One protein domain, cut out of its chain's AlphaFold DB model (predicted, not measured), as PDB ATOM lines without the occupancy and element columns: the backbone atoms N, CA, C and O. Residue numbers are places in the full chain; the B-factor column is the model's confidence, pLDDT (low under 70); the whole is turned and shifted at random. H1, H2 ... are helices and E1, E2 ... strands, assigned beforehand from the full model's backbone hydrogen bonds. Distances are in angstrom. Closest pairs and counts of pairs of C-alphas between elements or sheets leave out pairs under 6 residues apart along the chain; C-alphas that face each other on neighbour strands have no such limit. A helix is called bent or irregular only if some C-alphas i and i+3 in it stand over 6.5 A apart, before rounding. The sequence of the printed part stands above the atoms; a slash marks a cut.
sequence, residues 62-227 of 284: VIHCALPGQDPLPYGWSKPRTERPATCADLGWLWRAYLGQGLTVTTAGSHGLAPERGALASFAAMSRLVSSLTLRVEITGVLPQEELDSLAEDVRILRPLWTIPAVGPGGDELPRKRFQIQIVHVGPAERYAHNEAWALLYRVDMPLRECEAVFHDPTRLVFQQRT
ATOM      1  N   VAL A  62      -8.919 -33.870   7.545       42.88
ATOM      2  CA  VAL A  62     -10.007 -34.873   7.430       42.88
ATOM      3  C   VAL A  62      -9.646 -35.895   6.353       42.88
ATOM      4  O   VAL A  62      -9.117 -35.523   5.305       42.88
ATOM      5  N   ILE A  63     -10.009 -37.167   6.559       46.84
ATOM      6  CA  ILE A  63      -9.999 -38.174   5.491       46.84
ATOM      7  C   ILE A  63     -11.413 -38.571   5.108       46.84
ATOM      8  O   ILE A  63     -12.224 -38.988   5.937       46.84
ATOM      9  N   HIS A  64     -11.688 -38.410   3.817       46.91
ATOM     10  CA  HIS A  64     -12.938 -38.783   3.185       46.91
ATOM     11  C   HIS A  64     -12.856 -40.237   2.723       46.91
ATOM     12  O   HIS A  64     -12.161 -40.560   1.762       46.91
ATOM     13  N   CYS A  65     -13.604 -41.111   3.383       46.84
ATOM     14  CA  CYS A  65     -13.898 -42.445   2.889       46.84
ATOM     15  C   CYS A  65     -15.105 -42.356   1.950       46.84
ATOM     16  O   CYS A  65     -16.245 -42.582   2.352       46.84
ATOM     17  N   ALA A  66     -14.834 -41.988   0.701       39.88
ATOM     18  CA  ALA A  66     -15.748 -42.141  -0.422       39.88
ATOM     19  C   ALA A  66     -14.984 -42.909  -1.503       39.88
ATOM     20  O   ALA A  66     -14.141 -42.331  -2.192       39.88
ATOM     21  N   LEU A  67     -15.200 -44.222  -1.595       38.12
ATOM     22  CA  LEU A  67     -14.515 -45.023  -2.603       38.12
ATOM     23  C   LEU A  67     -15.249 -44.896  -3.950       38.12
ATOM     24  O   LEU A  67     -16.469 -45.047  -4.024       38.12
ATOM     25  N   PRO A  68     -14.529 -44.606  -5.042       33.97
ATOM     26  CA  PRO A  68     -15.029 -44.726  -6.406       33.97
ATOM     27  C   PRO A  68     -15.846 -45.978  -6.703       33.97
ATOM     28  O   PRO A  68     -15.305 -47.073  -6.819       33.97
ATOM     29  N   GLY A  69     -17.159 -45.801  -6.890       37.12
ATOM     30  CA  GLY A  69     -18.059 -46.885  -7.290       37.12
ATOM     31  C   GLY A  69     -18.170 -48.017  -6.266       37.12
ATOM     32  O   GLY A  69     -18.592 -49.112  -6.634       37.12
ATOM     33  N   GLN A  70     -17.767 -47.779  -5.013       46.88
ATOM     34  CA  GLN A  70     -17.833 -48.754  -3.929       46.88
ATOM     35  C   GLN A  70     -18.316 -48.076  -2.651       46.88
ATOM     36  O   GLN A  70     -17.804 -47.031  -2.248       46.88
ATOM     37  N   ASP A  71     -19.300 -48.692  -2.005       57.72
ATOM     38  CA  ASP A  71     -19.690 -48.306  -0.659       57.72
ATOM     39  C   ASP A  71     -18.508 -48.556   0.302       57.72
ATOM     40  O   ASP A  71     -17.878 -49.615   0.215       57.72
ATOM     41  N   PRO A  72     -18.146 -47.609   1.190       60.53
ATOM     42  CA  PRO A  72     -17.036 -47.804   2.115       60.53
ATOM     43  C   PRO A  72     -17.323 -48.828   3.227       60.53
ATOM     44  O   PRO A  72     -16.369 -49.244   3.886       60.53
ATOM     45  N   LEU A  73     -18.585 -49.218   3.472       59.31
ATOM     46  CA  LEU A  73     -18.972 -50.192   4.504       59.31
ATOM     47  C   LEU A  73     -18.399 -51.599   4.262       59.31
ATOM     48  O   LEU A  73     -17.753 -52.119   5.184       59.31
ATOM     49  N   PRO A  74     -18.571 -52.215   3.072       57.00
ATOM     50  CA  PRO A  74     -17.924 -53.478   2.742       57.00
ATOM     51  C   PRO A  74     -16.413 -53.287   2.594       57.00
ATOM     52  O   PRO A  74     -15.913 -52.825   1.567       57.00
ATOM     53  N   TYR A  75     -15.634 -53.745   3.574       52.62
ATOM     54  CA  TYR A  75     -14.184 -53.841   3.402       52.62
ATOM     55  C   TYR A  75     -13.829 -55.163   2.696       52.62
ATOM     56  O   TYR A  75     -13.289 -56.105   3.274       52.62
ATOM     57  N   GLY A  76     -14.135 -55.252   1.400       47.66
ATOM     58  CA  GLY A  76     -13.856 -56.408   0.530       47.66
ATOM     59  C   GLY A  76     -12.377 -56.638   0.168       47.66
ATOM     60  O   GLY A  76     -12.090 -57.141  -0.920       47.66
ATOM     61  N   TRP A  77     -11.431 -56.266   1.039       50.38
ATOM     62  CA  TRP A  77     -10.026 -56.072   0.663       50.38
ATOM     63  C   TRP A  77      -8.992 -56.908   1.429       50.38
ATOM     64  O   TRP A  77      -7.823 -56.773   1.106       50.38
ATOM     65  N   SER A  78      -9.357 -57.839   2.329       38.31
ATOM     66  CA  SER A  78      -8.497 -58.990   2.706       38.31
ATOM     67  C   SER A  78      -9.148 -60.044   3.572       38.31
ATOM     68  O   SER A  78      -9.912 -59.726   4.477       38.31
ATOM     69  N   LYS A  79      -8.727 -61.298   3.343       37.28
ATOM     70  CA  LYS A  79      -8.909 -62.403   4.285       37.28
ATOM     71  C   LYS A  79      -8.446 -61.983   5.694       37.28
ATOM     72  O   LYS A  79      -7.447 -61.268   5.800       37.28
ATOM     73  N   PRO A  80      -9.142 -62.420   6.752       40.41
ATOM     74  CA  PRO A  80      -8.896 -61.953   8.112       40.41
ATOM     75  C   PRO A  80      -7.502 -62.328   8.624       40.41
ATOM     76  O   PRO A  80      -7.009 -63.412   8.319       40.41
ATOM     77  N   ARG A  81      -6.919 -61.489   9.494       44.91
ATOM     78  CA  ARG A  81      -5.842 -61.915  10.414       44.91
ATOM     79  C   ARG A  81      -6.394 -62.735  11.598       44.91
ATOM     80  O   ARG A  81      -5.618 -63.369  12.299       44.91
ATOM     81  N   THR A  82      -7.717 -62.743  11.778       47.59
ATOM     82  CA  THR A  82      -8.484 -63.459  12.809       47.59
ATOM     83  C   THR A  82      -9.933 -63.601  12.324       47.59
ATOM     84  O   THR A  82     -10.576 -62.585  12.147       47.59
ATOM     85  N   GLU A  83     -10.398 -64.822  12.031       50.47
ATOM     86  CA  GLU A  83     -11.775 -65.354  11.803       50.47
ATOM     87  C   GLU A  83     -12.958 -64.507  11.222       50.47
ATOM     88  O   GLU A  83     -13.927 -65.116  10.774       50.47
ATOM     89  N   ARG A  84     -12.928 -63.166  11.117       53.47
ATOM     90  CA  ARG A  84     -14.007 -62.292  10.608       53.47
ATOM     91  C   ARG A  84     -13.529 -61.282   9.544       53.47
ATOM     92  O   ARG A  84     -12.419 -60.764   9.662       53.47
ATOM     93  N   PRO A  85     -14.333 -60.969   8.510       56.25
ATOM     94  CA  PRO A  85     -13.985 -59.950   7.518       56.25
ATOM     95  C   PRO A  85     -13.812 -58.573   8.179       56.25
ATOM     96  O   PRO A  85     -14.565 -58.218   9.084       56.25
ATOM     97  N   ALA A  86     -12.805 -57.819   7.734       60.62
ATOM     98  CA  ALA A  86     -12.606 -56.434   8.156       60.62
ATOM     99  C   ALA A  86     -13.764 -55.544   7.673       60.62
ATOM    100  O   ALA A  86     -14.482 -55.897   6.736       60.62
ATOM    101  N   THR A  87     -13.925 -54.378   8.292       67.06
ATOM    102  CA  THR A  87     -14.979 -53.399   7.996       67.06
ATOM    103  C   THR A  87     -14.432 -51.969   7.973       67.06
ATOM    104  O   THR A  87     -13.326 -51.697   8.445       67.06
ATOM    105  N   CYS A  88     -15.230 -51.015   7.481       72.12
ATOM    106  CA  CYS A  88     -14.907 -49.582   7.552       72.12
ATOM    107  C   CYS A  88     -14.609 -49.090   8.982       72.12
ATOM    108  O   CYS A  88     -13.820 -48.166   9.184       72.12
ATOM    109  N   ALA A  89     -15.215 -49.713   9.995       71.50
ATOM    110  CA  ALA A  89     -14.968 -49.354  11.385       71.50
ATOM    111  C   ALA A  89     -13.537 -49.700  11.828       71.50
ATOM    112  O   ALA A  89     -12.932 -48.925  12.570       71.50
ATOM    113  N   ASP A  90     -12.961 -50.802  11.333       72.50
ATOM    114  CA  ASP A  90     -11.563 -51.173  11.600       72.50
ATOM    115  C   ASP A  90     -10.590 -50.153  10.979       72.50
ATOM    116  O   ASP A  90      -9.599 -49.769  11.602       72.50
ATOM    117  N   LEU A  91     -10.915 -49.632   9.788       73.00
ATOM    118  CA  LEU A  91     -10.195 -48.501   9.194       73.00
ATOM    119  C   LEU A  91     -10.303 -47.254  10.082       73.00
ATOM    120  O   LEU A  91      -9.289 -46.608  10.339       73.00
ATOM    121  N   GLY A  92     -11.497 -46.933  10.590       73.31
ATOM    122  CA  GLY A  92     -11.695 -45.789  11.487       73.31
ATOM    123  C   GLY A  92     -10.884 -45.895  12.776       73.31
ATOM    124  O   GLY A  92     -10.347 -44.898  13.260       73.31
ATOM    125  N   TRP A  93     -10.728 -47.110  13.301       78.00
ATOM    126  CA  TRP A  93      -9.867 -47.397  14.445       78.00
ATOM    127  C   TRP A  93      -8.398 -47.110  14.167       78.00
ATOM    128  O   TRP A  93      -7.774 -46.366  14.929       78.00
ATOM    129  N   LEU A  94      -7.856 -47.658  13.076       73.50
ATOM    130  CA  LEU A  94      -6.473 -47.403  12.670       73.50
ATOM    131  C   LEU A  94      -6.254 -45.906  12.421       73.50
ATOM    132  O   LEU A  94      -5.293 -45.319  12.916       73.50
ATOM    133  N   TRP A  95      -7.193 -45.258  11.735       75.75
ATOM    134  CA  TRP A  95      -7.124 -43.830  11.457       75.75
ATOM    135  C   TRP A  95      -7.029 -42.997  12.732       75.75
ATOM    136  O   TRP A  95      -6.134 -42.162  12.892       75.75
ATOM    137  N   ARG A  96      -7.915 -43.280  13.689       77.12
ATOM    138  CA  ARG A  96      -7.935 -42.592  14.975       77.12
ATOM    139  C   ARG A  96      -6.652 -42.831  15.765       77.12
ATOM    140  O   ARG A  96      -6.167 -41.892  16.391       77.12
ATOM    141  N   ALA A  97      -6.114 -44.047  15.740       80.25
ATOM    142  CA  ALA A  97      -4.907 -44.408  16.478       80.25
ATOM    143  C   ALA A  97      -3.658 -43.677  15.961       80.25
ATOM    144  O   ALA A  97      -2.865 -43.186  16.761       80.25
ATOM    145  N   TYR A  98      -3.495 -43.572  14.639       72.75
ATOM    146  CA  TYR A  98      -2.282 -43.005  14.042       72.75
ATOM    147  C   TYR A  98      -2.358 -41.502  13.788       72.75
ATOM    148  O   TYR A  98      -1.327 -40.832  13.807       72.75
ATOM    149  N   LEU A  99      -3.559 -40.974  13.548       71.81
ATOM    150  CA  LEU A  99      -3.752 -39.592  13.102       71.81
ATOM    151  C   LEU A  99      -4.621 -38.767  14.051       71.81
ATOM    152  O   LEU A  99      -4.756 -37.564  13.859       71.81
ATOM    153  N   GLY A 100      -5.186 -39.385  15.093       73.25
ATOM    154  CA  GLY A 100      -5.959 -38.685  16.118       73.25
ATOM    155  C   GLY A 100      -7.342 -38.223  15.658       73.25
ATOM    156  O   GLY A 100      -7.996 -37.469  16.375       73.25
ATOM    157  N   GLN A 101      -7.817 -38.684  14.497       68.94
ATOM    158  CA  GLN A 101      -9.031 -38.178  13.852       68.94
ATOM    159  C   GLN A 101     -10.048 -39.254  13.497       68.94
ATOM    160  O   GLN A 101      -9.703 -40.420  13.328       68.94
ATOM    161  N   GLY A 102     -11.313 -38.839  13.394       73.50
ATOM    162  CA  GLY A 102     -12.386 -39.676  12.867       73.50
ATOM    163  C   GLY A 102     -12.515 -39.549  11.346       73.50
ATOM    164  O   GLY A 102     -12.152 -38.528  10.757       73.50
ATOM    165  N   LEU A 103     -13.084 -40.568  10.714       74.88
ATOM    166  CA  LEU A 103     -13.344 -40.592   9.275       74.88
ATOM    167  C   LEU A 103     -14.501 -39.668   8.882       74.88
ATOM    168  O   LEU A 103     -15.441 -39.475   9.646       74.88
ATOM    169  N   THR A 104     -14.484 -39.145   7.663       74.00
ATOM    170  CA  THR A 104     -15.699 -38.647   7.009       74.00
ATOM    171  C   THR A 104     -16.213 -39.721   6.063       74.00
ATOM    172  O   THR A 104     -15.541 -40.050   5.091       74.00
ATOM    173  N   VAL A 105     -17.387 -40.280   6.347       75.00
ATOM    174  CA  VAL A 105     -17.953 -41.440   5.645       75.00
ATOM    175  C   VAL A 105     -19.192 -41.019   4.862       75.00
ATOM    176  O   VAL A 105     -20.068 -40.340   5.391       75.00
ATOM    177  N   THR A 106     -19.293 -41.437   3.604       76.38
ATOM    178  CA  THR A 106     -20.534 -41.347   2.820       76.38
ATOM    179  C   THR A 106     -20.852 -42.721   2.252       76.38
ATOM    180  O   THR A 106     -20.025 -43.292   1.548       76.38
ATOM    181  N   THR A 107     -22.025 -43.252   2.580       76.94
ATOM    182  CA  THR A 107     -22.448 -44.633   2.288       76.94
ATOM    183  C   THR A 107     -23.879 -44.649   1.753       76.94
ATOM    184  O   THR A 107     -24.659 -43.757   2.082       76.94
ATOM    185  N   ALA A 108     -24.214 -45.638   0.929       78.25
ATOM    186  CA  ALA A 108     -25.566 -45.951   0.470       78.25
ATOM    187  C   ALA A 108     -26.350 -46.835   1.462       78.25
ATOM    188  O   ALA A 108     -27.534 -47.087   1.253       78.25
ATOM    189  N   GLY A 109     -25.718 -47.262   2.559       81.62
ATOM    190  CA  GLY A 109     -26.319 -48.106   3.588       81.62
ATOM    191  C   GLY A 109     -25.817 -49.545   3.530       81.62
ATOM    192  O   GLY A 109     -24.971 -49.918   2.720       81.62
ATOM    193  N   SER A 110     -26.318 -50.377   4.436       81.50
ATOM    194  CA  SER A 110     -25.851 -51.753   4.600       81.50
ATOM    195  C   SER A 110     -26.429 -52.715   3.562       81.50
ATOM    196  O   SER A 110     -25.957 -53.847   3.465       81.50
ATOM    197  N   HIS A 111     -27.509 -52.329   2.877       82.69
ATOM    198  CA  HIS A 111     -28.294 -53.204   1.996       82.69
ATOM    199  C   HIS A 111     -28.692 -54.545   2.656       82.69
ATOM    200  O   HIS A 111     -28.689 -55.598   2.023       82.69
ATOM    201  N   GLY A 112     -28.978 -54.530   3.960       77.19
ATOM    202  CA  GLY A 112     -29.379 -55.703   4.740       77.19
ATOM    203  C   GLY A 112     -28.232 -56.628   5.152       77.19
ATOM    204  O   GLY A 112     -28.459 -57.603   5.867       77.19
ATOM    205  N   LEU A 113     -26.996 -56.328   4.748       80.00
ATOM    206  CA  LEU A 113     -25.843 -57.182   5.000       80.00
ATOM    207  C   LEU A 113     -25.301 -57.007   6.432       80.00
ATOM    208  O   LEU A 113     -25.088 -55.897   6.924       80.00
ATOM    209  N   ALA A 114     -25.094 -58.131   7.124       79.88
ATOM    210  CA  ALA A 114     -24.710 -58.146   8.537       79.88
ATOM    211  C   ALA A 114     -23.326 -57.522   8.844       79.88
ATOM    212  O   ALA A 114     -23.231 -56.798   9.838       79.88
ATOM    213  N   PRO A 115     -22.258 -57.750   8.049       73.25
ATOM    214  CA  PRO A 115     -20.956 -57.115   8.290       73.25
ATOM    215  C   PRO A 115     -21.010 -55.581   8.238       73.25
ATOM    216  O   PRO A 115     -20.425 -54.898   9.081       73.25
ATOM    217  N   GLU A 116     -21.755 -55.040   7.285       78.19
ATOM    218  CA  GLU A 116     -21.945 -53.618   7.030       78.19
ATOM    219  C   GLU A 116     -22.761 -52.984   8.160       78.19
ATOM    220  O   GLU A 116     -22.361 -51.951   8.700       78.19
ATOM    221  N   ARG A 117     -23.824 -53.658   8.627       82.19
ATOM    222  CA  ARG A 117     -24.546 -53.255   9.849       82.19
ATOM    223  C   ARG A 117     -23.642 -53.258  11.077       82.19
ATOM    224  O   ARG A 117     -23.713 -52.344  11.893       82.19
ATOM    225  N   GLY A 118     -22.749 -54.241  11.190       79.62
ATOM    226  CA  GLY A 118     -21.731 -54.283  12.241       79.62
ATOM    227  C   GLY A 118     -20.785 -53.075  12.204       79.62
ATOM    228  O   GLY A 118     -20.423 -52.535  13.256       79.62
ATOM    229  N   ALA A 119     -20.429 -52.600  11.008       78.44
ATOM    230  CA  ALA A 119     -19.627 -51.392  10.826       78.44
ATOM    231  C   ALA A 119     -20.387 -50.135  11.284       78.44
ATOM    232  O   ALA A 119     -19.848 -49.340  12.058       78.44
ATOM    233  N   LEU A 120     -21.652 -49.986  10.872       85.31
ATOM    234  CA  LEU A 120     -22.520 -48.883  11.302       85.31
ATOM    235  C   LEU A 120     -22.709 -48.869  12.823       85.31
ATOM    236  O   LEU A 120     -22.547 -47.825  13.458       85.31
ATOM    237  N   ALA A 121     -22.957 -50.037  13.421       85.56
ATOM    238  CA  ALA A 121     -23.096 -50.187  14.866       85.56
ATOM    239  C   ALA A 121     -21.807 -49.808  15.605       85.56
ATOM    240  O   ALA A 121     -21.857 -49.156  16.646       85.56
ATOM    241  N   SER A 122     -20.645 -50.142  15.040       83.62
ATOM    242  CA  SER A 122     -19.350 -49.746  15.601       83.62
ATOM    243  C   SER A 122     -19.143 -48.229  15.551       83.62
ATOM    244  O   SER A 122     -18.676 -47.648  16.530       83.62
ATOM    245  N   PHE A 123     -19.528 -47.558  14.457       85.75
ATOM    246  CA  PHE A 123     -19.483 -46.092  14.382       85.75
ATOM    247  C   PHE A 123     -20.425 -45.427  15.388       85.75
ATOM    248  O   PHE A 123     -20.038 -44.446  16.024       85.75
ATOM    249  N   ALA A 124     -21.632 -45.967  15.569       87.75
ATOM    250  CA  ALA A 124     -22.595 -45.459  16.540       87.75
ATOM    251  C   ALA A 124     -22.112 -45.647  17.989       87.75
ATOM    252  O   ALA A 124     -22.141 -44.701  18.776       87.75
ATOM    253  N   ALA A 125     -21.604 -46.838  18.327       85.81
ATOM    254  CA  ALA A 125     -21.073 -47.150  19.655       85.81
ATOM    255  C   ALA A 125     -19.783 -46.376  19.972       85.81
ATOM    256  O   ALA A 125     -19.498 -46.068  21.129       85.81
ATOM    257  N   MET A 126     -18.992 -46.052  18.946       87.00
ATOM    258  CA  MET A 126     -17.702 -45.380  19.078       87.00
ATOM    259  C   MET A 126     -17.630 -44.154  18.181       87.00
ATOM    260  O   MET A 126     -16.818 -44.065  17.261       87.00
ATOM    261  N   SER A 127     -18.435 -43.151  18.520       86.56
ATOM    262  CA  SER A 127     -18.596 -41.917  17.742       86.56
ATOM    263  C   SER A 127     -17.300 -41.151  17.444       86.56
ATOM    264  O   SER A 127     -17.282 -40.323  16.541       86.56
ATOM    265  N   ARG A 128     -16.199 -41.406  18.167       84.25
ATOM    266  CA  ARG A 128     -14.864 -40.836  17.892       84.25
ATOM    267  C   ARG A 128     -14.190 -41.380  16.628       84.25
ATOM    268  O   ARG A 128     -13.229 -40.775  16.160       84.25
ATOM    269  N   LEU A 129     -14.645 -42.526  16.119       81.69
ATOM    270  CA  LEU A 129     -14.130 -43.143  14.893       81.69
ATOM    271  C   LEU A 129     -14.579 -42.388  13.638       81.69
ATOM    272  O   LEU A 129     -14.002 -42.571  12.570       81.69
ATOM    273  N   VAL A 130     -15.588 -41.527  13.770       81.75
ATOM    274  CA  VAL A 130     -16.200 -40.800  12.666       81.75
ATOM    275  C   VAL A 130     -16.325 -39.317  13.015       81.75
ATOM    276  O   VAL A 130     -16.815 -38.940  14.075       81.75
ATOM    277  N   SER A 131     -15.839 -38.459  12.129       82.44
ATOM    278  CA  SER A 131     -15.988 -37.003  12.204       82.44
ATOM    279  C   SER A 131     -17.319 -36.568  11.590       82.44
ATOM    280  O   SER A 131     -17.993 -35.687  12.124       82.44
ATOM    281  N   SER A 132     -17.739 -37.227  10.503       83.00
ATOM    282  CA  SER A 132     -19.086 -37.106   9.937       83.00
ATOM    283  C   SER A 132     -19.475 -38.351   9.138       83.00
ATOM    284  O   SER A 132     -18.622 -38.979   8.517       83.00
ATOM    285  N   LEU A 133     -20.752 -38.721   9.163       87.19
ATOM    286  CA  LEU A 133     -21.327 -39.852   8.443       87.19
ATOM    287  C   LEU A 133     -22.559 -39.380   7.676       87.19
ATOM    288  O   LEU A 133     -23.453 -38.751   8.241       87.19
ATOM    289  N   THR A 134     -22.610 -39.681   6.388       87.06
ATOM    290  CA  THR A 134     -23.742 -39.362   5.519       87.06
ATOM    291  C   THR A 134     -24.298 -40.642   4.911       87.06
ATOM    292  O   THR A 134     -23.588 -41.321   4.171       87.06
ATOM    293  N   LEU A 135     -25.558 -40.956   5.217       89.00
ATOM    294  CA  LEU A 135     -26.323 -41.980   4.505       89.00
ATOM    295  C   LEU A 135     -26.966 -41.317   3.289       89.00
ATOM    296  O   LEU A 135     -27.837 -40.462   3.435       89.00
ATOM    297  N   ARG A 136     -26.494 -41.664   2.097       87.19
ATOM    298  CA  ARG A 136     -26.958 -41.106   0.831       87.19
ATOM    299  C   ARG A 136     -27.953 -42.065   0.194       87.19
ATOM    300  O   ARG A 136     -27.577 -43.158  -0.209       87.19
ATOM    301  N   VAL A 137     -29.198 -41.628   0.067       86.06
ATOM    302  CA  VAL A 137     -30.289 -42.404  -0.526       86.06
ATOM    303  C   VAL A 137     -30.626 -41.790  -1.877       86.06
ATOM    304  O   VAL A 137     -31.035 -40.628  -1.954       86.06
ATOM    305  N   GLU A 138     -30.420 -42.547  -2.950       83.75
ATOM    306  CA  GLU A 138     -30.767 -42.110  -4.300       83.75
ATOM    307  C   GLU A 138     -32.194 -42.538  -4.645       83.75
ATOM    308  O   GLU A 138     -32.514 -43.720  -4.692       83.75
ATOM    309  N   ILE A 139     -33.058 -41.562  -4.915       81.38
ATOM    310  CA  ILE A 139     -34.479 -41.766  -5.177       81.38
ATOM    311  C   ILE A 139     -34.764 -41.417  -6.630       81.38
ATOM    312  O   ILE A 139     -34.837 -40.253  -7.034       81.38
ATOM    313  N   THR A 140     -34.917 -42.465  -7.431       75.38
ATOM    314  CA  THR A 140     -35.320 -42.375  -8.841       75.38
ATOM    315  C   THR A 140     -36.788 -42.761  -9.054       75.38
ATOM    316  O   THR A 140     -37.329 -42.540 -10.135       75.38
ATOM    317  N   GLY A 141     -37.447 -43.276  -8.014       80.50
ATOM    318  CA  GLY A 141     -38.834 -43.727  -8.000       80.50
ATOM    319  C   GLY A 141     -39.240 -44.187  -6.596       80.50
ATOM    320  O   GLY A 141     -38.604 -43.804  -5.619       80.50
ATOM    321  N   VAL A 142     -40.291 -45.002  -6.506       85.06
ATOM    322  CA  VAL A 142     -40.731 -45.621  -5.242       85.06
ATOM    323  C   VAL A 142     -39.723 -46.687  -4.819       85.06
ATOM    324  O   VAL A 142     -39.359 -47.532  -5.642       85.06
ATOM    325  N   LEU A 143     -39.285 -46.661  -3.559       84.62
ATOM    326  CA  LEU A 143     -38.329 -47.641  -3.049       84.62
ATOM    327  C   LEU A 143     -39.034 -48.971  -2.723       84.62
ATOM    328  O   LEU A 143     -40.140 -48.978  -2.167       84.62
ATOM    329  N   PRO A 144     -38.416 -50.123  -3.036       89.69
ATOM    330  CA  PRO A 144     -38.890 -51.415  -2.564       89.69
ATOM    331  C   PRO A 144     -38.984 -51.456  -1.033       89.69
ATOM    332  O   PRO A 144     -38.156 -50.891  -0.321       89.69
ATOM    333  N   GLN A 145     -39.971 -52.188  -0.518       91.56
ATOM    334  CA  GLN A 145     -40.213 -52.310   0.924       91.56
ATOM    335  C   GLN A 145     -38.997 -52.870   1.678       91.56
ATOM    336  O   GLN A 145     -38.636 -52.345   2.724       91.56
ATOM    337  N   GLU A 146     -38.326 -53.872   1.105       89.56
ATOM    338  CA  GLU A 146     -37.111 -54.471   1.673       89.56
ATOM    339  C   GLU A 146     -35.950 -53.467   1.767       89.56
ATOM    340  O   GLU A 146     -35.193 -53.469   2.739       89.56
ATOM    341  N   GLU A 147     -35.825 -52.578   0.779       88.38
ATOM    342  CA  GLU A 147     -34.810 -51.526   0.769       88.38
ATOM    343  C   GLU A 147     -35.114 -50.465   1.832       88.38
ATOM    344  O   GLU A 147     -34.229 -50.101   2.608       88.38
ATOM    345  N   LEU A 148     -36.378 -50.039   1.942       91.31
ATOM    346  CA  LEU A 148     -36.837 -49.140   3.005       91.31
ATOM    347  C   LEU A 148     -36.613 -49.731   4.400       91.31
ATOM    348  O   LEU A 148     -36.155 -49.017   5.289       91.31
ATOM    349  N   ASP A 149     -36.902 -51.018   4.601       93.50
ATOM    350  CA  ASP A 149     -36.686 -51.699   5.881       93.50
ATOM    351  C   ASP A 149     -35.202 -51.804   6.230       93.50
ATOM    352  O   ASP A 149     -34.817 -51.621   7.390       93.50
ATOM    353  N   SER A 150     -34.350 -52.045   5.230       91.94
ATOM    354  CA  SER A 150     -32.906 -52.018   5.430       91.94
ATOM    355  C   SER A 150     -32.412 -50.630   5.825       91.94
ATOM    356  O   SER A 150     -31.680 -50.514   6.805       91.94
ATOM    357  N   LEU A 151     -32.802 -49.591   5.083       94.56
ATOM    358  CA  LEU A 151     -32.402 -48.213   5.368       94.56
ATOM    359  C   LEU A 151     -32.927 -47.755   6.731       94.56
ATOM    360  O   LEU A 151     -32.215 -47.072   7.465       94.56
ATOM    361  N   ALA A 152     -34.147 -48.148   7.103       95.94
ATOM    362  CA  ALA A 152     -34.712 -47.835   8.410       95.94
ATOM    363  C   ALA A 152     -33.858 -48.432   9.535       95.94
ATOM    364  O   ALA A 152     -33.570 -47.741  10.510       95.94
ATOM    365  N   GLU A 153     -33.390 -49.673   9.384       95.69
ATOM    366  CA  GLU A 153     -32.480 -50.289  10.353       95.69
ATOM    367  C   GLU A 153     -31.142 -49.546  10.443       95.69
ATOM    368  O   GLU A 153     -30.667 -49.270  11.544       95.69
ATOM    369  N   ASP A 154     -30.570 -49.135   9.312       95.25
ATOM    370  CA  ASP A 154     -29.334 -48.345   9.297       95.25
ATOM    371  C   ASP A 154     -29.510 -47.013  10.039       95.25
ATOM    372  O   ASP A 154     -28.662 -46.615  10.845       95.25
ATOM    373  N   VAL A 155     -30.644 -46.337   9.827       96.38
ATOM    374  CA  VAL A 155     -30.987 -45.098  10.534       96.38
ATOM    375  C   VAL A 155     -31.193 -45.355  12.031       96.38
ATOM    376  O   VAL A 155     -30.686 -44.572  12.838       96.38
ATOM    377  N   ARG A 156     -31.863 -46.450  12.431       95.56
ATOM    378  CA  ARG A 156     -32.010 -46.837  13.851       95.56
ATOM    379  C   ARG A 156     -30.645 -47.018  14.515       95.56
ATOM    380  O   ARG A 156     -30.420 -46.472  15.596       95.56
ATOM    381  N   ILE A 157     -29.725 -47.721  13.853       94.62
ATOM    382  CA  ILE A 157     -28.359 -47.958  14.341       94.62
ATOM    383  C   ILE A 157     -27.597 -46.636  14.509       94.62
ATOM    384  O   ILE A 157     -26.931 -46.427  15.522       94.62
ATOM    385  N   LEU A 158     -27.688 -45.734  13.528       95.38
ATOM    386  CA  LEU A 158     -26.895 -44.500  13.469       95.38
ATOM    387  C   LEU A 158     -27.492 -43.321  14.247       95.38
ATOM    388  O   LEU A 158     -26.778 -42.355  14.535       95.38
ATOM    389  N   ARG A 159     -28.768 -43.397  14.640       93.19
ATOM    390  CA  ARG A 159     -29.505 -42.366  15.392       93.19
ATOM    391  C   ARG A 159     -28.740 -41.749  16.574       93.19
ATOM    392  O   ARG A 159     -28.821 -40.527  16.722       93.19
ATOM    393  N   PRO A 160     -27.962 -42.489  17.395       93.31
ATOM    394  CA  PRO A 160     -27.195 -41.887  18.491       93.31
ATOM    395  C   PRO A 160     -26.275 -40.734  18.052       93.31
ATOM    396  O   PRO A 160     -26.068 -39.776  18.802       93.31
ATOM    397  N   LEU A 161     -25.777 -40.765  16.811       93.56
ATOM    398  CA  LEU A 161     -24.889 -39.744  16.253       93.56
ATOM    399  C   LEU A 161     -25.594 -38.405  15.948       93.56
ATOM    400  O   LEU A 161     -24.916 -37.391  15.788       93.56
ATOM    401  N   TRP A 162     -26.933 -38.339  15.923       92.38
ATOM    402  CA  TRP A 162     -27.687 -37.084  15.731       92.38
ATOM    403  C   TRP A 162     -27.623 -36.110  16.908       92.38
ATOM    404  O   TRP A 162     -28.033 -34.950  16.787       92.38
ATOM    405  N   THR A 163     -27.145 -36.570  18.060       90.25
ATOM    406  CA  THR A 163     -26.942 -35.725  19.244       90.25
ATOM    407  C   THR A 163     -25.552 -35.096  19.274       90.25
ATOM    408  O   THR A 163     -25.323 -34.145  20.017       90.25
ATOM    409  N   ILE A 164     -24.642 -35.569  18.419       92.38
ATOM    410  CA  ILE A 164     -23.226 -35.217  18.443       92.38
ATOM    411  C   ILE A 164     -22.925 -34.258  17.281       92.38
ATOM    412  O   ILE A 164     -23.369 -34.516  16.158       92.38
ATOM    413  N   PRO A 165     -22.180 -33.157  17.493       91.44
ATOM    414  CA  PRO A 165     -21.759 -32.284  16.403       91.44
ATOM    415  C   PRO A 165     -20.791 -33.012  15.458       91.44
ATOM    416  O   PRO A 165     -19.949 -33.818  15.884       91.44
ATOM    417  N   ALA A 166     -20.926 -32.754  14.157       85.12
ATOM    418  CA  ALA A 166     -19.915 -33.172  13.195       85.12
ATOM    419  C   ALA A 166     -18.643 -32.341  13.378       85.12
ATOM    420  O   ALA A 166     -18.705 -31.174  13.756       85.12
ATOM    421  N   VAL A 167     -17.500 -32.947  13.080       79.75
ATOM    422  CA  VAL A 167     -16.192 -32.296  13.185       79.75
ATOM    423  C   VAL A 167     -15.656 -32.053  11.784       79.75
ATOM    424  O   VAL A 167     -15.645 -32.952  10.938       79.75
ATOM    425  N   GLY A 168     -15.278 -30.808  11.527       62.75
ATOM    426  CA  GLY A 168     -14.700 -30.370  10.275       62.75
ATOM    427  C   GLY A 168     -13.212 -30.689  10.189       62.75
ATOM    428  O   GLY A 168     -12.603 -31.115  11.170       62.75
ATOM    429  N   PRO A 169     -12.596 -30.426   9.027       55.34
ATOM    430  CA  PRO A 169     -11.172 -30.641   8.836       55.34
ATOM    431  C   PRO A 169     -10.304 -29.912   9.882       55.34
ATOM    432  O   PRO A 169      -9.320 -30.444  10.380       55.34
ATOM    433  N   GLY A 170     -10.676 -28.697  10.286       55.66
ATOM    434  CA  GLY A 170      -9.938 -27.938  11.305       55.66
ATOM    435  C   GLY A 170     -10.030 -28.486  12.733       55.66
ATOM    436  O   GLY A 170      -9.378 -27.944  13.617       55.66
ATOM    437  N   GLY A 171     -10.832 -29.528  12.980       64.56
ATOM    438  CA  GLY A 171     -11.248 -29.909  14.332       64.56
ATOM    439  C   GLY A 171     -12.428 -29.083  14.857       64.56
ATOM    440  O   GLY A 171     -12.965 -29.404  15.914       64.56
ATOM    441  N   ASP A 172     -12.861 -28.073  14.102       75.50
ATOM    442  CA  ASP A 172     -13.983 -27.205  14.449       75.50
ATOM    443  C   ASP A 172     -15.326 -27.927  14.303       75.50
ATOM    444  O   ASP A 172     -15.508 -28.786  13.431       75.50
ATOM    445  N   GLU A 173     -16.297 -27.554  15.135       82.06
ATOM    446  CA  GLU A 173     -17.663 -28.049  15.000       82.06
ATOM    447  C   GLU A 173     -18.304 -27.517  13.712       82.06
ATOM    448  O   GLU A 173     -18.272 -26.323  13.410       82.06
ATOM    449  N   LEU A 174     -18.905 -28.418  12.937       76.12
ATOM    450  CA  LEU A 174     -19.667 -28.056  11.748       76.12
ATOM    451  C   LEU A 174     -21.110 -27.696  12.127       76.12
ATOM    452  O   LEU A 174     -21.654 -28.262  13.078       76.12
ATOM    453  N   PRO A 175     -21.805 -26.879  11.314       77.88
ATOM    454  CA  PRO A 175     -23.224 -26.567  11.493       77.88
ATOM    455  C   PRO A 175     -24.144 -27.746  11.108       77.88
ATOM    456  O   PRO A 175     -25.236 -27.552  10.583       77.88
ATOM    457  N   ARG A 176     -23.699 -28.991  11.317       82.81
ATOM    458  CA  ARG A 176     -24.465 -30.216  11.066       82.81
ATOM    459  C   ARG A 176     -24.200 -31.269  12.139       82.81
ATOM    460  O   ARG A 176     -23.184 -31.224  12.836       82.81
ATOM    461  N   LYS A 177     -25.096 -32.248  12.256       90.69
ATOM    462  CA  LYS A 177     -24.889 -33.386  13.158       90.69
ATOM    463  C   LYS A 177     -23.919 -34.394  12.560       90.69
ATOM    464  O   LYS A 177     -23.678 -34.424  11.353       90.69
ATOM    465  N   ARG A 178     -23.341 -35.226  13.427       92.06
ATOM    466  CA  ARG A 178     -22.354 -36.241  13.048       92.06
ATOM    467  C   ARG A 178     -22.936 -37.299  12.121       92.06
ATOM    468  O   ARG A 178     -22.180 -37.860  11.341       92.06
ATOM    469  N   PHE A 179     -24.244 -37.524  12.173       95.19
ATOM    470  CA  PHE A 179     -24.980 -38.298  11.183       95.19
ATOM    471  C   PHE A 179     -25.962 -37.406  10.420       95.19
ATOM    472  O   PHE A 179     -26.656 -36.587  11.019       95.19
ATOM    473  N   GLN A 180     -26.019 -37.573   9.103       93.12
ATOM    474  CA  GLN A 180     -26.945 -36.885   8.211       93.12
ATOM    475  C   GLN A 180     -27.485 -37.874   7.175       93.12
ATOM    476  O   GLN A 180     -26.747 -38.724   6.677       93.12
ATOM    477  N   ILE A 181     -28.758 -37.739   6.826       92.62
ATOM    478  CA  ILE A 181     -29.373 -38.419   5.691       92.62
ATOM    479  C   ILE A 181     -29.400 -37.428   4.529       92.62
ATOM    480  O   ILE A 181     -29.873 -36.298   4.663       92.62
ATOM    481  N   GLN A 182     -28.879 -37.846   3.384       89.00
ATOM    482  CA  GLN A 182     -28.917 -37.081   2.150       89.00
ATOM    483  C   GLN A 182     -29.821 -37.794   1.150       89.00
ATOM    484  O   GLN A 182     -29.471 -38.854   0.638       89.00
ATOM    485  N   ILE A 183     -30.962 -37.187   0.849       87.50
ATOM    486  CA  ILE A 183     -31.907 -37.662  -0.155       87.50
ATOM    487  C   ILE A 183     -31.573 -37.010  -1.488       87.50
ATOM    488  O   ILE A 183     -31.640 -35.790  -1.629       87.50
ATOM    489  N   VAL A 184     -31.216 -37.819  -2.475       84.69
ATOM    490  CA  VAL A 184     -30.816 -37.349  -3.801       84.69
ATOM    491  C   VAL A 184     -31.884 -37.755  -4.792       84.69
ATOM    492  O   VAL A 184     -32.178 -38.938  -4.910       84.69
ATOM    493  N   HIS A 185     -32.439 -36.808  -5.539       81.94
ATOM    494  CA  HIS A 185     -33.489 -37.091  -6.518       81.94
ATOM    495  C   HIS A 185     -33.162 -36.504  -7.886       81.94
ATOM    496  O   HIS A 185     -32.476 -35.489  -7.992       81.94
ATOM    497  N   VAL A 186     -33.658 -37.134  -8.952       73.62
ATOM    498  CA  VAL A 186     -33.427 -36.682 -10.333       73.62
ATOM    499  C   VAL A 186     -34.696 -36.048 -10.903       73.62
ATOM    500  O   VAL A 186     -35.775 -36.637 -10.850       73.62
ATOM    501  N   GLY A 187     -34.573 -34.851 -11.485       67.88
ATOM    502  CA  GLY A 187     -35.677 -34.192 -12.199       67.88
ATOM    503  C   GLY A 187     -36.913 -33.909 -11.316       67.88
ATOM    504  O   GLY A 187     -36.736 -33.534 -10.156       67.88
ATOM    505  N   PRO A 188     -38.156 -34.066 -11.825       66.56
ATOM    506  CA  PRO A 188     -39.394 -33.737 -11.101       66.56
ATOM    507  C   PRO A 188     -39.757 -34.732  -9.978       66.56
ATOM    508  O   PRO A 188     -40.854 -34.664  -9.424       66.56
ATOM    509  N   ALA A 189     -38.854 -35.650  -9.615       72.31
ATOM    510  CA  ALA A 189     -39.078 -36.670  -8.591       72.31
ATOM    511  C   ALA A 189     -39.034 -36.147  -7.140       72.31
ATOM    512  O   ALA A 189     -39.049 -36.938  -6.202       72.31
ATOM    513  N   GLU A 190     -39.011 -34.831  -6.930       81.62
ATOM    514  CA  GLU A 190     -38.949 -34.211  -5.601       81.62
ATOM    515  C   GLU A 190     -40.092 -34.670  -4.682       81.62
ATOM    516  O   GLU A 190     -39.863 -34.985  -3.516       81.62
ATOM    517  N   ARG A 191     -41.317 -34.783  -5.212       84.62
ATOM    518  CA  ARG A 191     -42.467 -35.275  -4.435       84.62
ATOM    519  C   ARG A 191     -42.296 -36.730  -4.002       84.62
ATOM    520  O   ARG A 191     -42.630 -37.060  -2.870       84.62
ATOM    521  N   TYR A 192     -41.758 -37.586  -4.873       84.88
ATOM    522  CA  TYR A 192     -41.436 -38.969  -4.507       84.88
ATOM    523  C   TYR A 192     -40.352 -38.992  -3.433       84.88
ATOM    524  O   TYR A 192     -40.513 -39.663  -2.425       84.88
ATOM    525  N   ALA A 193     -39.310 -38.176  -3.589       87.31
ATOM    526  CA  ALA A 193     -38.228 -38.079  -2.623       87.31
ATOM    527  C   ALA A 193     -38.712 -37.689  -1.220       87.31
ATOM    528  O   ALA A 193     -38.297 -38.300  -0.240       87.31
ATOM    529  N   HIS A 194     -39.629 -36.722  -1.123       91.00
ATOM    530  CA  HIS A 194     -40.242 -36.335   0.150       91.00
ATOM    531  C   HIS A 194     -41.096 -37.463   0.744       91.00
ATOM    532  O   HIS A 194     -40.975 -37.747   1.935       91.00
ATOM    533  N   ASN A 195     -41.917 -38.136  -0.070       92.00
ATOM    534  CA  ASN A 195     -42.766 -39.239   0.392       92.00
ATOM    535  C   ASN A 195     -41.945 -40.430   0.905       92.00
ATOM    536  O   ASN A 195     -42.240 -40.967   1.969       92.00
ATOM    537  N   GLU A 196     -40.903 -40.823   0.176       91.44
ATOM    538  CA  GLU A 196     -40.014 -41.925   0.552       91.44
ATOM    539  C   GLU A 196     -39.159 -41.573   1.776       91.44
ATOM    540  O   GLU A 196     -38.996 -42.396   2.673       91.44
ATOM    541  N   ALA A 197     -38.668 -40.331   1.879       92.12
ATOM    542  CA  ALA A 197     -37.971 -39.862   3.075       92.12
ATOM    543  C   ALA A 197     -38.886 -39.890   4.310       92.12
ATOM    544  O   ALA A 197     -38.463 -40.299   5.391       92.12
ATOM    545  N   TRP A 198     -40.155 -39.510   4.145       94.06
ATOM    546  CA  TRP A 198     -41.154 -39.613   5.205       94.06
ATOM    547  C   TRP A 198     -41.434 -41.071   5.588       94.06
ATOM    548  O   TRP A 198     -41.450 -41.408   6.772       94.06
ATOM    549  N   ALA A 199     -41.594 -41.950   4.594       92.75
ATOM    550  CA  ALA A 199     -41.791 -43.382   4.805       92.75
ATOM    551  C   ALA A 199     -40.605 -44.023   5.542       92.75
ATOM    552  O   ALA A 199     -40.818 -44.821   6.457       92.75
ATOM    553  N   LEU A 200     -39.374 -43.637   5.195       93.50
ATOM    554  CA  LEU A 200     -38.156 -44.052   5.884       93.50
ATOM    555  C   LEU A 200     -38.186 -43.631   7.358       93.50
ATOM    556  O   LEU A 200     -38.049 -44.486   8.227       93.50
ATOM    557  N   LEU A 201     -38.406 -42.345   7.657       93.25
ATOM    558  CA  LEU A 201     -38.417 -41.851   9.042       93.25
ATOM    559  C   LEU A 201     -39.519 -42.503   9.882       93.25
ATOM    560  O   LEU A 201     -39.277 -42.875  11.029       93.25
ATOM    561  N   TYR A 202     -40.705 -42.708   9.308       91.62
ATOM    562  CA  TYR A 202     -41.810 -43.372  10.000       91.62
ATOM    563  C   TYR A 202     -41.476 -44.821  10.392       91.62
ATOM    564  O   TYR A 202     -41.925 -45.301  11.429       91.62
ATOM    565  N   ARG A 203     -40.649 -45.517   9.600       93.38
ATOM    566  CA  ARG A 203     -40.214 -46.891   9.895       93.38
ATOM    567  C   ARG A 203     -39.165 -46.992  10.989       93.38
ATOM    568  O   ARG A 203     -38.963 -48.081  11.502       93.38
ATOM    569  N   VAL A 204     -38.511 -45.903  11.384       91.88
ATOM    570  CA  VAL A 204     -37.415 -45.906  12.378       91.88
ATOM    571  C   VAL A 204     -37.932 -46.064  13.825       91.88
ATOM    572  O   VAL A 204     -37.166 -45.950  14.779       91.88
ATOM    573  N   ASP A 205     -39.227 -46.344  14.012       86.06
ATOM    574  CA  ASP A 205     -39.893 -46.490  15.319       86.06
ATOM    575  C   ASP A 205     -39.750 -45.245  16.214       86.06
ATOM    576  O   ASP A 205     -39.764 -45.314  17.445       86.06
ATOM    577  N   MET A 206     -39.593 -44.074  15.593       86.31
ATOM    578  CA  MET A 206     -39.550 -42.794  16.292       86.31
ATOM    579  C   MET A 206     -40.954 -42.187  16.439       86.31
ATOM    580  O   MET A 206     -41.800 -42.356  15.558       86.31
ATOM    581  N   PRO A 207     -41.230 -41.455  17.536       90.81
ATOM    582  CA  PRO A 207     -42.482 -40.724  17.682       90.81
ATOM    583  C   PRO A 207     -42.680 -39.733  16.531       90.81
ATOM    584  O   PRO A 207     -41.733 -39.057  16.137       90.81
ATOM    585  N   LEU A 208     -43.923 -39.558  16.071       89.81
ATOM    586  CA  LEU A 208     -44.259 -38.680  14.938       89.81
ATOM    587  C   LEU A 208     -43.647 -37.271  15.048       89.81
ATOM    588  O   LEU A 208     -43.103 -36.758  14.079       89.81
ATOM    589  N   ARG A 209     -43.666 -36.674  16.247       92.19
ATOM    590  CA  ARG A 209     -43.062 -35.351  16.495       92.19
ATOM    591  C   ARG A 209     -41.551 -35.321  16.246       92.19
ATOM    592  O   ARG A 209     -41.017 -34.293  15.844       92.19
ATOM    593  N   GLU A 210     -40.851 -36.420  16.517       91.12
ATOM    594  CA  GLU A 210     -39.419 -36.540  16.232       91.12
ATOM    595  C   GLU A 210     -39.178 -36.725  14.728       91.12
ATOM    596  O   GLU A 210     -38.251 -36.111  14.204       91.12
ATOM    597  N   CYS A 211     -40.046 -37.467  14.022       91.50
ATOM    598  CA  CYS A 211     -40.016 -37.540  12.555       91.50
ATOM    599  C   CYS A 211     -40.141 -36.147  11.931       91.50
ATOM    600  O   CYS A 211     -39.309 -35.771  11.110       91.50
ATOM    601  N   GLU A 212     -41.150 -35.372  12.349       92.69
ATOM    602  CA  GLU A 212     -41.385 -33.997  11.883       92.69
ATOM    603  C   GLU A 212     -40.159 -33.114  12.140       92.69
ATOM    604  O   GLU A 212     -39.688 -32.418  11.241       92.69
ATOM    605  N   ALA A 213     -39.595 -33.190  13.348       92.25
ATOM    606  CA  ALA A 213     -38.408 -32.426  13.706       92.25
ATOM    607  C   ALA A 213     -37.199 -32.781  12.829       92.25
ATOM    608  O   ALA A 213     -36.503 -31.879  12.374       92.25
ATOM    609  N   VAL A 214     -36.943 -34.067  12.568       90.62
ATOM    610  CA  VAL A 214     -35.836 -34.502  11.696       90.62
ATOM    611  C   VAL A 214     -36.079 -34.095  10.247       90.62
ATOM    612  O   VAL A 214     -35.150 -33.642   9.583       90.62
ATOM    613  N   PHE A 215     -37.312 -34.228   9.758       92.62
ATOM    614  CA  PHE A 215     -37.652 -33.949   8.366       92.62
ATOM    615  C   PHE A 215     -37.437 -32.481   7.983       92.62
ATOM    616  O   PHE A 215     -37.035 -32.182   6.861       92.62
ATOM    617  N   HIS A 216     -37.663 -31.572   8.930       91.62
ATOM    618  CA  HIS A 216     -37.472 -30.135   8.743       91.62
ATOM    619  C   HIS A 216     -36.104 -29.619   9.224       91.62
ATOM    620  O   HIS A 216     -35.851 -28.417   9.139       91.62
ATOM    621  N   ASP A 217     -35.217 -30.491   9.716       90.25
ATOM    622  CA  ASP A 217     -33.897 -30.114  10.227       90.25
ATOM    623  C   ASP A 217     -32.794 -30.344   9.170       90.25
ATOM    624  O   ASP A 217     -32.339 -31.481   8.988       90.25
ATOM    625  N   PRO A 218     -32.275 -29.279   8.517       87.69
ATOM    626  CA  PRO A 218     -31.228 -29.403   7.498       87.69
ATOM    627  C   PRO A 218     -29.894 -29.921   8.061       87.69
ATOM    628  O   PRO A 218     -29.016 -30.351   7.307       87.69
ATOM    629  N   THR A 219     -29.718 -29.923   9.386       87.19
ATOM    630  CA  THR A 219     -28.539 -30.501  10.041       87.19
ATOM    631  C   THR A 219     -28.578 -32.030  10.100       87.19
ATOM    632  O   THR A 219     -27.542 -32.644  10.377       87.19
ATOM    633  N   ARG A 220     -29.741 -32.640   9.821       88.44
ATOM    634  CA  ARG A 220     -29.999 -34.087   9.889       88.44
ATOM    635  C   ARG A 220     -30.538 -34.678   8.591       88.44
ATOM    636  O   ARG A 220     -30.147 -35.796   8.271       88.44
ATOM    637  N   LEU A 221     -31.371 -33.956   7.842       91.44
ATOM    638  CA  LEU A 221     -31.936 -34.397   6.567       91.44
ATOM    639  C   LEU A 221     -31.741 -33.319   5.499       91.44
ATOM    640  O   LEU A 221     -32.098 -32.164   5.701       91.44
ATOM    641  N   VAL A 222     -31.185 -33.692   4.349       89.38
ATOM    642  CA  VAL A 222     -30.978 -32.773   3.221       89.38
ATOM    643  C   VAL A 222     -31.550 -33.373   1.951       89.38
ATOM    644  O   VAL A 222     -31.202 -34.495   1.591       89.38
ATOM    645  N   PHE A 223     -32.361 -32.590   1.244       84.94
ATOM    646  CA  PHE A 223     -32.806 -32.897  -0.109       84.94
ATOM    647  C   PHE A 223     -31.859 -32.253  -1.120       84.94
ATOM    648  O   PHE A 223     -31.540 -31.068  -1.029       84.94
ATOM    649  N   GLN A 224     -31.392 -33.043  -2.080       85.75
ATOM    650  CA  GLN A 224     -30.528 -32.592  -3.157       85.75
ATOM    651  C   GLN A 224     -31.138 -32.986  -4.503       85.75
ATOM    652  O   GLN A 224     -31.183 -34.167  -4.858       85.75
ATOM    653  N   GLN A 225     -31.542 -31.985  -5.284       81.38
ATOM    654  CA  GLN A 225     -31.918 -32.198  -6.674       81.38
ATOM    655  C   GLN A 225     -30.669 -32.404  -7.526       81.38
ATOM    656  O   GLN A 225     -29.675 -31.685  -7.403       81.38
ATOM    657  N   ARG A 226     -30.747 -33.371  -8.431       70.31
ATOM    658  CA  ARG A 226     -29.735 -33.628  -9.439       70.31
ATOM    659  C   ARG A 226     -30.308 -33.421 -10.836       70.31
ATOM    660  O   ARG A 226     -31.283 -34.065 -11.229       70.31
ATOM    661  N   THR A 227     -29.683 -32.529 -11.594       61.06
ATOM    662  CA  THR A 227     -30.084 -32.224 -12.968       61.06
ATOM    663  C   THR A 227     -29.582 -33.328 -13.917       61.06
ATOM    664  O   THR A 227     -28.411 -33.715 -13.845       61.06
TER     665      THR A 227
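This is residues 62 to 227 of the 284 residues of an uncharacterized protein of Kutzneria sp. 744 (UniProt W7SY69). A strongly twisted wall of four parallel strands, E1, E2, E5 and E6, has helices H3 and H4 over one face, with H2 beside H3, and H1 and H5 near the two edges of the wall. A small hairpin, E3 and E4, sits near the beginnings of E2 and E5, and a long stretch with no named element, residues 62 to 87, leads into H1. The printed part has 166 residues, with five named helices and six named strands in the order H1 E1 H2 E2 H3 E3 E4 E5 H4 H5 E6; the sheet's order is E1 E2 E5 E6, and the class is mixed, helices and strands. It is compact, with a radius of gyration of the C-alphas of 15.7 A, and spans 46 by 35 by 34 A.

Residues 64 to 65 pair in parallel with residues 104 to 105 of E1, residues 103 to 107. H1, residues 88 to 99, touches H2, residues 114 to 125, with its residues 88 to 89 alone; the closest C-alphas, of Ala 89 and Ala 119, are 5.1 A apart. E1 and E2, residues 130 to 139, are parallel, with N 105 and O 132 2.8 A apart, within hydrogen-bond range. E1, H2 and E2 make a strand-helix-strand unit, two parallel neighbours with a helix between, with a right-handed crossover. H3, residues 145 to 163, touches H2 at a shallow tilt of 20 degrees, the same way, closest at the C-alphas of Ala 124 and Leu 158, 5.4 A. E3, residues 165 to 167, and E4, residues 173 to 177, form an antiparallel hairpin, with N 174 and O 166 2.9 A apart. E2 and E5, residues 179 to 186, are parallel, with N 137 and O 182 2.8 A apart. H3 and H4, residues 190 to 203, are on the same face in two layers, helices over a sheet, at heights of 9.5 A and 9.2 A. H4 and H5, residues 208 to 215, form a helical hairpin, closest at the C-alphas of Leu 201 and Cys 211, 5.8 A. E5 and E6, residues 221 to 226, are parallel, with N 224 and O 183 2.8 A apart; E5, H4, H5 and E6 make a second right-handed unit. H1, H2 and H5 only graze the sheet. In H1, H2, H4 and H5 every O i to N i+4 pair is within hydrogen-bond range; in H3, 11 of 15.

H1 begins at C-alpha 88, (-14.907, -49.582, 7.552). E2 is 25.6 A long, H3 28.1 A, E5 23.2 A and H4 20.1 A. H3 is irregular, C-alphas 157 and 160 being 7.4 A apart, with a kink of 45 degrees near residue 157. E6 ends at C-alpha 226, (-29.735, -33.628, -9.439).

The two C-alphas farthest apart, of Thr 82 and Pro 188, are 49.1 A apart. The printed part has no cut and no long link between named elements. The mean pLDDT of the printed part is 78.4, and 34 residues are under 70, among them residues 62 to 87 and 168 to 171.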